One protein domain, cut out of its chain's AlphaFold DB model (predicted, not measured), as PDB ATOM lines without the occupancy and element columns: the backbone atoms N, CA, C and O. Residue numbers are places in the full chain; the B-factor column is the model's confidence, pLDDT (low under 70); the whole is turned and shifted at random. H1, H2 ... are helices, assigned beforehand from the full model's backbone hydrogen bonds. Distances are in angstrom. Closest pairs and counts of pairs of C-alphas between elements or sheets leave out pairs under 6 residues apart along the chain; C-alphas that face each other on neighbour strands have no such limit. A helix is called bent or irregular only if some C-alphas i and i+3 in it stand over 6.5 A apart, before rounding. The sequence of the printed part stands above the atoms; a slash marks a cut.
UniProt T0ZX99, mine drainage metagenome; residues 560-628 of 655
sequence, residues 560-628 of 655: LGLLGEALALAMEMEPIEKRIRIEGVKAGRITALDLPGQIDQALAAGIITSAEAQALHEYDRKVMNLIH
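What this domain is: This is residues 560 to 628 of the 655 residues of a protein of mine drainage metagenome (UniProt T0ZX99). One long helix, H1, bent into two arms at 60 degrees, makes the length of the domain, and a hairpin of two antiparallel helices, H2 and H3, packs on one side of it. The last part of H3 packs on the first arm, H1a, while H2 crosses the second arm, H1b, nearly at a right angle, and beyond H1b the chain turns at Gly 588 and folds back to H2. The printed part has 69 residues with three named helices, in the order H1, H2, H3, and no named strand; its class is all helix, with 54 of the 69 residues in the named helices. The whole is compact, with a radius of gyration of the C-alphas of 12.1 A, yet elongated in outline, its C-alphas spanning 38 by 21 by 18 A along the three main axes.

Where its parts are: The longest helix by residues is H1, residues 560 to 585, 26 residues. By its hydrogen bonds it was assigned as one helix, but it is bent: C-alphas 572 and 575 are 6.9 A apart, where about 5 A is found in a regular helix. Its first arm, H1a, holds residues 560 to 572 and measures 19.3 A from first to last C-alpha, starting with C-alpha 560 at (199.222, -55.418, 236.924). Its second arm, H1b, holds residues 575 to 585 and measures 14.5 A, ending with C-alpha 585 at (175.184, -59.753, 258.910). Residues 573 and 574 belong to neither arm. H2 holds residues 595 to 604 and measures 14.2 A. H3 holds residues 610 to 627 and measures 25.6 A, ending with C-alpha 627 at (186.809, -54.413, 238.600).

How they stand to each other: The lines of H1a and H1b stand at 60 degrees, a steep tilt. H1a and H3 touch, the closest C-alphas being those of Ala 566 and Val 623, 6.7 A apart. H3 touches H1a with residues 619 to 626 alone. The two run opposite ways at a shallow tilt of 34.7 degrees, only just short of steep. H1b and H2 touch, with the C-alphas of Ile 580 and Ala 602 the closest at 6.2 A. Their lines are about perpendicular, at 76 degrees. H2 and H3 form a helical hairpin: they touch, with the C-alphas of Ile 599 and Ala 613 the closest at 5.8 A, and run opposite ways at a shallow tilt of 3 degrees. H1b and H3 are close but not clearly touching; their closest C-alphas, those of Ile 576 and Glu 612, are 7.4 A apart. H1a and H2 are apart. Of the three pairs of helices that touch, two are at a shallow tilt, and the helix packing is mostly aligned, only just. In H2 and H3 every O i to N i+4 pair is within hydrogen-bond range; in H1a 7 of 9 such pairs are, and in H1b 6 of 7.

The domain as a whole: The two C-alphas farthest apart are those of Leu 560 and Gly 588, at 38.0 A. The first and last printed C-alphas, those of Leu 560 and His 628, are 14.8 A apart. The printed part has no cut. The link from H1 to H2 has 9 residues and is short, and the link from H2 to H3 has 5 residues and is tight; no link is long. The mean pLDDT of the printed part is 95.0, and no printed residue is under 70.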
ATOM      1  N   LEU A 560     198.536 -54.239 236.368       95.81
ATOM      2  CA  LEU A 560     199.222 -55.418 236.924       95.81
ATOM      3  C   LEU A 560     199.841 -55.139 238.301       95.81
ATOM      4  O   LEU A 560     199.785 -56.001 239.180       95.81
ATOM      5  N   GLY A 561     200.411 -53.946 238.492       96.50
ATOM      6  CA  GLY A 561     200.937 -53.520 239.791       96.50
ATOM      7  C   GLY A 561     199.819 -53.274 240.799       96.50
ATOM      8  O   GLY A 561     199.853 -53.810 241.902       96.50
ATOM      9  N   LEU A 562     198.770 -52.560 240.381       96.94
ATOM     10  CA  LEU A 562     197.621 -52.250 241.237       96.94
ATOM     11  C   LEU A 562     196.840 -53.502 241.673       96.94
ATOM     12  O   LEU A 562     196.362 -53.544 242.805       96.94
ATOM     13  N   LEU A 563     196.735 -54.519 240.808       96.88
ATOM     14  CA  LEU A 563     196.173 -55.836 241.138       96.88
ATOM     15  C   LEU A 563     197.045 -56.595 242.142       96.88
ATOM     16  O   LEU A 563     196.513 -57.229 243.047       96.88
ATOM     17  N   GLY A 564     198.373 -56.532 241.993       95.88
ATOM     18  CA  GLY A 564     199.303 -57.143 242.946       95.88
ATOM     19  C   GLY A 564     199.178 -56.535 244.343       95.88
ATOM     20  O   GLY A 564     199.100 -57.265 245.325       95.88
ATOM     21  N   GLU A 565     199.076 -55.210 244.420       96.31
ATOM     22  CA  GLU A 565     198.832 -54.483 245.669       96.31
ATOM     23  C   GLU A 565     197.454 -54.813 246.268       96.31
ATOM     24  O   GLU A 565     197.349 -55.090 247.458       96.31
ATOM     25  N   ALA A 566     196.396 -54.866 245.448       97.00
ATOM     26  CA  ALA A 566     195.059 -55.244 245.920       97.00
ATOM     27  C   ALA A 566     195.003 -56.688 246.446       97.00
ATOM     28  O   ALA A 566     194.290 -56.960 247.406       97.00
ATOM     29  N   LEU A 567     195.768 -57.608 245.854       96.88
ATOM     30  CA  LEU A 567     195.881 -58.983 246.338       96.88
ATOM     31  C   LEU A 567     196.518 -59.061 247.735       96.88
ATOM     32  O   LEU A 567     196.066 -59.859 248.553       96.88
ATOM     33  N   ALA A 568     197.550 -58.255 248.002       95.56
ATOM     34  CA  ALA A 568     198.174 -58.191 249.323       95.56
ATOM     35  C   ALA A 568     197.182 -57.660 250.371       95.56
ATOM     36  O   ALA A 568     196.927 -58.336 251.365       95.56
ATOM     37  N   LEU A 569     196.519 -56.535 250.074       96.12
ATOM     38  CA  LEU A 569     195.489 -55.954 250.944       96.12
ATOM     39  C   LEU A 569     194.321 -56.920 251.194       96.12
ATOM     40  O   LEU A 569     193.804 -56.993 252.303       96.12
ATOM     41  N   ALA A 570     193.930 -57.723 250.200       95.00
ATOM     42  CA  ALA A 570     192.858 -58.703 250.360       95.00
ATOM     43  C   ALA A 570     193.143 -59.743 251.460       95.00
ATOM     44  O   ALA A 570     192.203 -60.263 252.058       95.00
ATOM     45  N   MET A 571     194.412 -60.071 251.732       91.06
ATOM     46  CA  MET A 571     194.760 -60.962 252.845       91.06
ATOM     47  C   MET A 571     194.582 -60.295 254.205       91.06
ATOM     48  O   MET A 571     194.128 -60.946 255.143       91.06
ATOM     49  N   GLU A 572     194.928 -59.015 254.300       94.25
ATOM     50  CA  GLU A 572     194.811 -58.230 255.528       94.25
ATOM     51  C   GLU A 572     193.344 -57.940 255.866       94.25
ATOM     52  O   GLU A 572     192.955 -57.968 257.031       94.25
ATOM     53  N   MET A 573     192.512 -57.716 254.844       95.06
ATOM     54  CA  MET A 573     191.103 -57.352 255.014       95.06
ATOM     55  C   MET A 573     190.173 -58.556 255.240       95.06
ATOM     56  O   MET A 573     189.129 -58.409 255.877       95.06
ATOM     57  N   GLU A 574     190.526 -59.763 254.774       92.25
ATOM     58  CA  GLU A 574     189.647 -60.946 254.863       92.25
ATOM     59  C   GLU A 574     189.199 -61.301 256.301       92.25
ATOM     60  O   GLU A 574     188.019 -61.632 256.476       92.25
ATOM     61  N   PRO A 575     190.053 -61.233 257.347       94.62
ATOM     62  CA  PRO A 575     189.619 -61.449 258.727       94.62
ATOM     63  C   PRO A 575     188.563 -60.438 259.190       94.62
ATOM     64  O   PRO A 575     187.590 -60.828 259.838       94.62
ATOM     65  N   ILE A 576     188.722 -59.164 258.814       95.56
ATOM     66  CA  ILE A 576     187.810 -58.079 259.196       95.56
ATOM     67  C   ILE A 576     186.469 -58.257 258.471       95.56
ATOM     68  O   ILE A 576     185.419 -58.291 259.111       95.56
ATOM     69  N   GLU A 577     186.488 -58.504 257.158       93.19
ATOM     70  CA  GLU A 577     185.283 -58.819 256.375       93.19
ATOM     71  C   GLU A 577     184.551 -60.057 256.926       93.19
ATOM     72  O   GLU A 577     183.318 -60.106 256.993       93.19
ATOM     73  N   LYS A 578     185.300 -61.085 257.352       93.25
ATOM     74  CA  LYS A 578     184.727 -62.284 257.973       93.25
ATOM     75  C   LYS A 578     184.041 -61.949 259.299       93.25
ATOM     76  O   LYS A 578     182.971 -62.512 259.544       93.25
ATOM     77  N   ARG A 579     184.612 -61.053 260.112       95.00
ATOM     78  CA  ARG A 579     184.022 -60.592 261.377       95.00
ATOM     79  C   ARG A 579     182.717 -59.837 261.133       95.00
ATOM     80  O   ARG A 579     181.690 -60.251 261.660       95.00
ATOM     81  N   ILE A 580     182.715 -58.859 260.221       94.81
ATOM     82  CA  ILE A 580     181.505 -58.128 259.786       94.81
ATOM     83  C   ILE A 580     180.405 -59.100 259.338       94.81
ATOM     84  O   ILE A 580     179.245 -58.988 259.736       94.81
ATOM     85  N   ARG A 581     180.760 -60.115 258.544       91.81
ATOM     86  CA  ARG A 581     179.790 -61.097 258.046       91.81
ATOM     87  C   ARG A 581     179.208 -61.991 259.145       91.81
ATOM     88  O   ARG A 581     178.026 -62.320 259.082       91.81
ATOM     89  N   ILE A 582     180.027 -62.458 260.090       93.50
ATOM     90  CA  ILE A 582     179.594 -63.407 261.131       93.50
ATOM     91  C   ILE A 582     178.882 -62.678 262.272       93.50
ATOM     92  O   ILE A 582     177.762 -63.043 262.614       93.50
ATOM     93  N   GLU A 583     179.511 -61.650 262.834       93.44
ATOM     94  CA  GLU A 583     179.023 -60.932 264.018       93.44
ATOM     95  C   GLU A 583     178.022 -59.827 263.671       93.44
ATOM     96  O   GLU A 583     177.252 -59.403 264.531       93.44
ATOM     97  N   GLY A 584     178.014 -59.367 262.417       93.19
ATOM     98  CA  GLY A 584     177.102 -58.343 261.920       93.19
ATOM     99  C   GLY A 584     175.946 -58.931 261.121       93.19
ATOM    100  O   GLY A 584     174.827 -59.036 261.622       93.19
ATOM    101  N   VAL A 585     176.220 -59.339 259.878       91.25
ATOM    102  CA  VAL A 585     175.184 -59.753 258.910       91.25
ATOM    103  C   VAL A 585     174.441 -61.012 259.369       91.25
ATOM    104  O   VAL A 585     173.216 -61.011 259.452       91.25
ATOM    105  N   LYS A 586     175.154 -62.094 259.718       91.44
ATOM    106  CA  LYS A 586     174.511 -63.345 260.173       91.44
ATOM    107  C   LYS A 586     173.809 -63.213 261.524       91.44
ATOM    108  O   LYS A 586     172.847 -63.933 261.764       91.44
ATOM    109  N   ALA A 587     174.283 -62.316 262.385       91.75
ATOM    110  CA  ALA A 587     173.657 -62.023 263.670       91.75
ATOM    111  C   ALA A 587     172.464 -61.050 263.555       91.75
ATOM    112  O   ALA A 587     171.866 -60.712 264.572       91.75
ATOM    113  N   GLY A 588     172.139 -60.569 262.347       91.75
ATOM    114  CA  GLY A 588     171.044 -59.626 262.104       91.75
ATOM    115  C   GLY A 588     171.310 -58.192 262.579       91.75
ATOM    116  O   GLY A 588     170.390 -57.382 262.593       91.75
ATOM    117  N   ARG A 589     172.551 -57.862 262.966       93.06
ATOM    118  CA  ARG A 589     172.945 -56.521 263.441       93.06
ATOM    119  C   ARG A 589     173.255 -55.545 262.304       93.06
ATOM    120  O   ARG A 589     173.265 -54.342 262.528       93.06
ATOM    121  N   ILE A 590     173.527 -56.064 261.108       95.06
ATOM    122  CA  ILE A 590     173.824 -55.292 259.896       95.06
ATOM    123  C   ILE A 590     172.822 -55.693 258.817       95.06
ATOM    124  O   ILE A 590     172.687 -56.877 258.507       95.06
ATOM    125  N   THR A 591     172.143 -54.707 258.239       94.12
ATOM    126  CA  THR A 591     171.115 -54.873 257.198       94.12
ATOM    127  C   THR A 591     171.545 -54.331 255.837       94.12
ATOM    128  O   THR A 591     170.888 -54.620 254.837       94.12
ATOM    129  N   ALA A 592     172.641 -53.565 255.776       93.38
ATOM    130  CA  ALA A 592     173.178 -53.041 254.525       93.38
ATOM    131  C   ALA A 592     173.531 -54.162 253.529       93.38
ATOM    132  O   ALA A 592     174.102 -55.198 253.889       93.38
ATOM    133  N   LEU A 593     173.193 -53.941 252.256       90.06
ATOM    134  CA  LEU A 593     173.387 -54.924 251.184       90.06
ATOM    135  C   LEU A 593     174.754 -54.787 250.502       90.06
ATOM    136  O   LEU A 593     175.286 -55.773 249.993       90.06
ATOM    137  N   ASP A 594     175.315 -53.583 250.489       91.00
ATOM    138  CA  ASP A 594     176.612 -53.243 249.915       91.00
ATOM    139  C   ASP A 594     177.706 -53.167 250.989       91.00
ATOM    140  O   ASP A 594     177.440 -52.937 252.169       91.00
ATOM    141  N   LEU A 595     178.961 -53.372 250.581       91.31
ATOM    142  CA  LEU A 595     180.087 -53.401 251.514       91.31
ATOM    143  C   LEU A 595     180.317 -52.053 252.228       91.31
ATOM    144  O   LEU A 595     180.482 -52.093 253.445       91.31
ATOM    145  N   PRO A 596     180.266 -50.879 251.559       94.56
ATOM    146  CA  PRO A 596     180.381 -49.587 252.241       94.56
ATOM    147  C   PRO A 596     179.362 -49.411 253.372       94.56
ATOM    148  O   PRO A 596     179.745 -49.126 254.505       94.56
ATOM    149  N   GLY A 597     178.082 -49.692 253.108       95.88
ATOM    150  CA  GLY A 597     177.049 -49.642 254.143       95.88
ATOM    151  C   GLY A 597     177.269 -50.664 255.267       95.88
ATOM    152  O   GLY A 597     177.013 -50.366 256.435       95.88
ATOM    153  N   GLN A 598     177.777 -51.863 254.949       95.75
ATOM    154  CA  GLN A 598     178.129 -52.865 255.963       95.75
ATOM    155  C   GLN A 598     179.285 -52.401 256.855       95.75
ATOM    156  O   GLN A 598     179.254 -52.671 258.053       95.75
ATOM    157  N   ILE A 599     180.279 -51.700 256.302       96.62
ATOM    158  CA  ILE A 599     181.399 -51.129 257.061       96.62
ATOM    159  C   ILE A 599     180.883 -50.074 258.045       96.62
ATOM    160  O   ILE A 599     181.201 -50.141 259.233       96.62
ATOM    161  N   ASP A 600     180.037 -49.154 257.582       96.94
ATOM    162  CA  ASP A 600     179.514 -48.069 258.419       96.94
ATOM    163  C   ASP A 600     178.629 -48.603 259.557       96.94
ATOM    164  O   ASP A 600     178.773 -48.200 260.715       96.94
ATOM    165  N   GLN A 601     177.760 -49.578 259.267       97.19
ATOM    166  CA  GLN A 601     176.940 -50.233 260.292       97.19
ATOM    167  C   GLN A 601     177.778 -51.085 261.253       97.19
ATOM    168  O   GLN A 601     177.486 -51.117 262.447       97.19
ATOM    169  N   ALA A 602     178.832 -51.754 260.774       96.69
ATOM    170  CA  ALA A 602     179.740 -52.512 261.633       96.69
ATOM    171  C   ALA A 602     180.499 -51.608 262.609       96.69
ATOM    172  O   ALA A 602     180.684 -51.989 263.767       96.69
ATOM    173  N   LEU A 603     180.917 -50.421 262.156       97.19
ATOM    174  CA  LEU A 603     181.555 -49.414 262.997       97.19
ATOM    175  C   LEU A 603     180.579 -48.897 264.061       97.19
ATOM    176  O   LEU A 603     180.916 -48.879 265.243       97.19
ATOM    177  N   ALA A 604     179.351 -48.550 263.663       96.06
ATOM    178  CA  ALA A 604     178.312 -48.096 264.589       96.06
ATOM    179  C   ALA A 604     177.934 -49.168 265.628       96.06
ATOM    180  O   ALA A 604     177.669 -48.849 266.785       96.06
ATOM    181  N   ALA A 605     177.949 -50.444 265.234       94.81
ATOM    182  CA  ALA A 605     177.690 -51.583 266.113       94.81
ATOM    183  C   ALA A 605     178.904 -52.007 266.967       94.81
ATOM    184  O   ALA A 605     178.802 -52.980 267.717       94.81
ATOM    185  N   GLY A 606     180.054 -51.331 266.842       94.88
ATOM    186  CA  GLY A 606     181.279 -51.650 267.585       94.88
ATOM    187  C   GLY A 606     181.934 -52.985 267.205       94.88
ATOM    188  O   GLY A 606     182.734 -53.513 267.970       94.88
ATOM    189  N   ILE A 607     181.596 -53.550 266.040       95.88
ATOM    190  CA  ILE A 607     182.155 -54.819 265.534       95.88
ATOM    191  C   ILE A 607     183.568 -54.606 264.969       95.88
ATOM    192  O   ILE A 607     184.400 -55.518 264.948       95.88
ATOM    193  N   ILE A 608     183.846 -53.401 264.476       97.31
ATOM    194  CA  ILE A 608     185.148 -52.990 263.949       97.31
ATOM    195  C   ILE A 608     185.532 -51.618 264.503       97.31
ATOM    196  O   ILE A 608     184.680 -50.835 264.919       97.31
ATOM    197  N   THR A 609     186.827 -51.324 264.491       97.62
ATOM    198  CA  THR A 609     187.389 -50.028 264.880       97.62
ATOM    199  C   THR A 609     187.317 -49.013 263.735       97.62
ATOM    200  O   THR A 609     187.193 -49.377 262.564       97.62
ATOM    201  N   SER A 610     187.460 -47.722 264.052       97.00
ATOM    202  CA  SER A 610     187.500 -46.656 263.038       97.00
ATOM    203  C   SER A 610     188.658 -46.827 262.041       97.00
ATOM    204  O   SER A 610     188.470 -46.592 260.849       97.00
ATOM    205  N   ALA A 611     189.819 -47.311 262.498       96.94
ATOM    206  CA  ALA A 611     190.965 -47.592 261.632       96.94
ATOM    207  C   ALA A 611     190.687 -48.753 260.658       96.94
ATOM    208  O   ALA A 611     190.974 -48.645 259.467       96.94
ATOM    209  N   GLU A 612     190.079 -49.842 261.142       97.06
ATOM    210  CA  GLU A 612     189.671 -50.973 260.295       97.06
ATOM    211  C   GLU A 612     188.601 -50.560 259.275       97.06
ATOM    212  O   GLU A 612     188.661 -50.977 258.120       97.06
ATOM    213  N   ALA A 613     187.650 -49.707 259.674       97.06
ATOM    214  CA  ALA A 613     186.634 -49.172 258.773       97.06
ATOM    215  C   ALA A 613     187.254 -48.321 257.652       97.06
ATOM    216  O   ALA A 613     186.924 -48.510 256.481       97.06
ATOM    217  N   GLN A 614     188.194 -47.428 257.984       97.06
ATOM    218  CA  GLN A 614     188.902 -46.625 256.986       97.06
ATOM    219  C   GLN A 614     189.696 -47.504 256.008       97.06
ATOM    220  O   GLN A 614     189.591 -47.316 254.794       97.06
ATOM    221  N   ALA A 615     190.443 -48.487 256.520       96.50
ATOM    222  CA  ALA A 615     191.217 -49.409 255.693       96.50
ATOM    223  C   ALA A 615     190.325 -50.215 254.731       96.50
ATOM    224  O   ALA A 615     190.649 -50.350 253.550       96.50
ATOM    225  N   LEU A 616     189.166 -50.692 255.202       96.62
ATOM    226  CA  LEU A 616     188.199 -51.399 254.363       96.62
ATOM    227  C   LEU A 616     187.578 -50.500 253.289       96.62
ATOM    228  O   LEU A 616     187.448 -50.939 252.148       96.62
ATOM    229  N   HIS A 617     187.243 -49.247 253.610       97.00
ATOM    230  CA  HIS A 617     186.738 -48.280 252.625       97.00
ATOM    231  C   HIS A 617     187.775 -47.967 251.537       97.00
ATOM    232  O   HIS A 617     187.440 -47.835 250.357       97.00
ATOM    233  N   GLU A 618     189.050 -47.843 251.907       95.81
ATOM    234  CA  GLU A 618     190.143 -47.646 250.948       95.81
ATOM    235  C   GLU A 618     190.362 -48.883 250.068       95.81
ATOM    236  O   GLU A 618     190.497 -48.755 248.844       95.81
ATOM    237  N   TYR A 619     190.335 -50.074 250.667       96.38
ATOM    238  CA  TYR A 619     190.419 -51.344 249.953       96.38
ATOM    239  C   TYR A 619     189.250 -51.532 248.977       96.38
ATOM    240  O   TYR A 619     189.491 -51.823 247.802       96.38
ATOM    241  N   ASP A 620     188.007 -51.301 249.410       95.94
ATOM    242  CA  ASP A 620     186.818 -51.416 248.560       95.94
ATOM    243  C   ASP A 620     186.914 -50.472 247.359       95.94
ATOM    244  O   ASP A 620     186.854 -50.919 246.213       95.94
ATOM    245  N   ARG A 621     187.224 -49.189 247.583       95.69
ATOM    246  CA  ARG A 621     187.415 -48.205 246.503       95.69
ATOM    247  C   ARG A 621     188.447 -48.672 245.474       95.69
ATOM    248  O   ARG A 621     188.264 -48.499 244.264       95.69
ATOM    249  N   LYS A 622     189.538 -49.282 245.943       95.31
ATOM    250  CA  LYS A 622     190.612 -49.815 245.099       95.31
ATOM    251  C   LYS A 622     190.150 -51.016 244.280       95.31
ATOM    252  O   LYS A 622     190.401 -51.057 243.072       95.31
ATOM    253  N   VAL A 623     189.461 -51.969 244.909       95.88
ATOM    254  CA  VAL A 623     188.882 -53.141 244.238       95.88
ATOM    255  C   VAL A 623     187.845 -52.700 243.213       95.88
ATOM    256  O   VAL A 623     187.941 -53.104 242.054       95.88
ATOM    257  N   MET A 624     186.924 -51.813 243.589       95.12
ATOM    258  CA  MET A 624     185.887 -51.275 242.710       95.12
ATOM    259  C   MET A 624     186.488 -50.603 241.473       95.12
ATOM    260  O   MET A 624     186.072 -50.895 240.351       95.12
ATOM    261  N   ASN A 625     187.551 -49.808 241.629       93.69
ATOM    262  CA  ASN A 625     188.251 -49.219 240.486       93.69
ATOM    263  C   ASN A 625     188.897 -50.271 239.557       93.69
ATOM    264  O   ASN A 625     188.905 -50.097 238.336       93.69
ATOM    265  N   LEU A 626     189.424 -51.370 240.111       95.06
ATOM    266  CA  LEU A 626     190.049 -52.453 239.343       95.06
ATOM    267  C   LEU A 626     189.033 -53.339 238.607       95.06
ATOM    268  O   LEU A 626     189.325 -53.810 237.503       95.06
ATOM    269  N   ILE A 627     187.857 -53.572 239.197       94.75
ATOM    270  CA  ILE A 627     186.809 -54.413 238.600       94.75
ATOM    271  C   ILE A 627     185.875 -53.636 237.668       94.75
ATOM    272  O   ILE A 627     185.294 -54.251 236.775       94.75
ATOM    273  N   HIS A 628     185.738 -52.316 237.838       94.00
ATOM    274  CA  HIS A 628     184.918 -51.480 236.962       94.00
ATOM    275  C   HIS A 628     185.404 -51.526 235.513       94.00
ATOM    276  O   HIS A 628     186.605 -51.574 235.226       94.00
TER     277      HIS A 628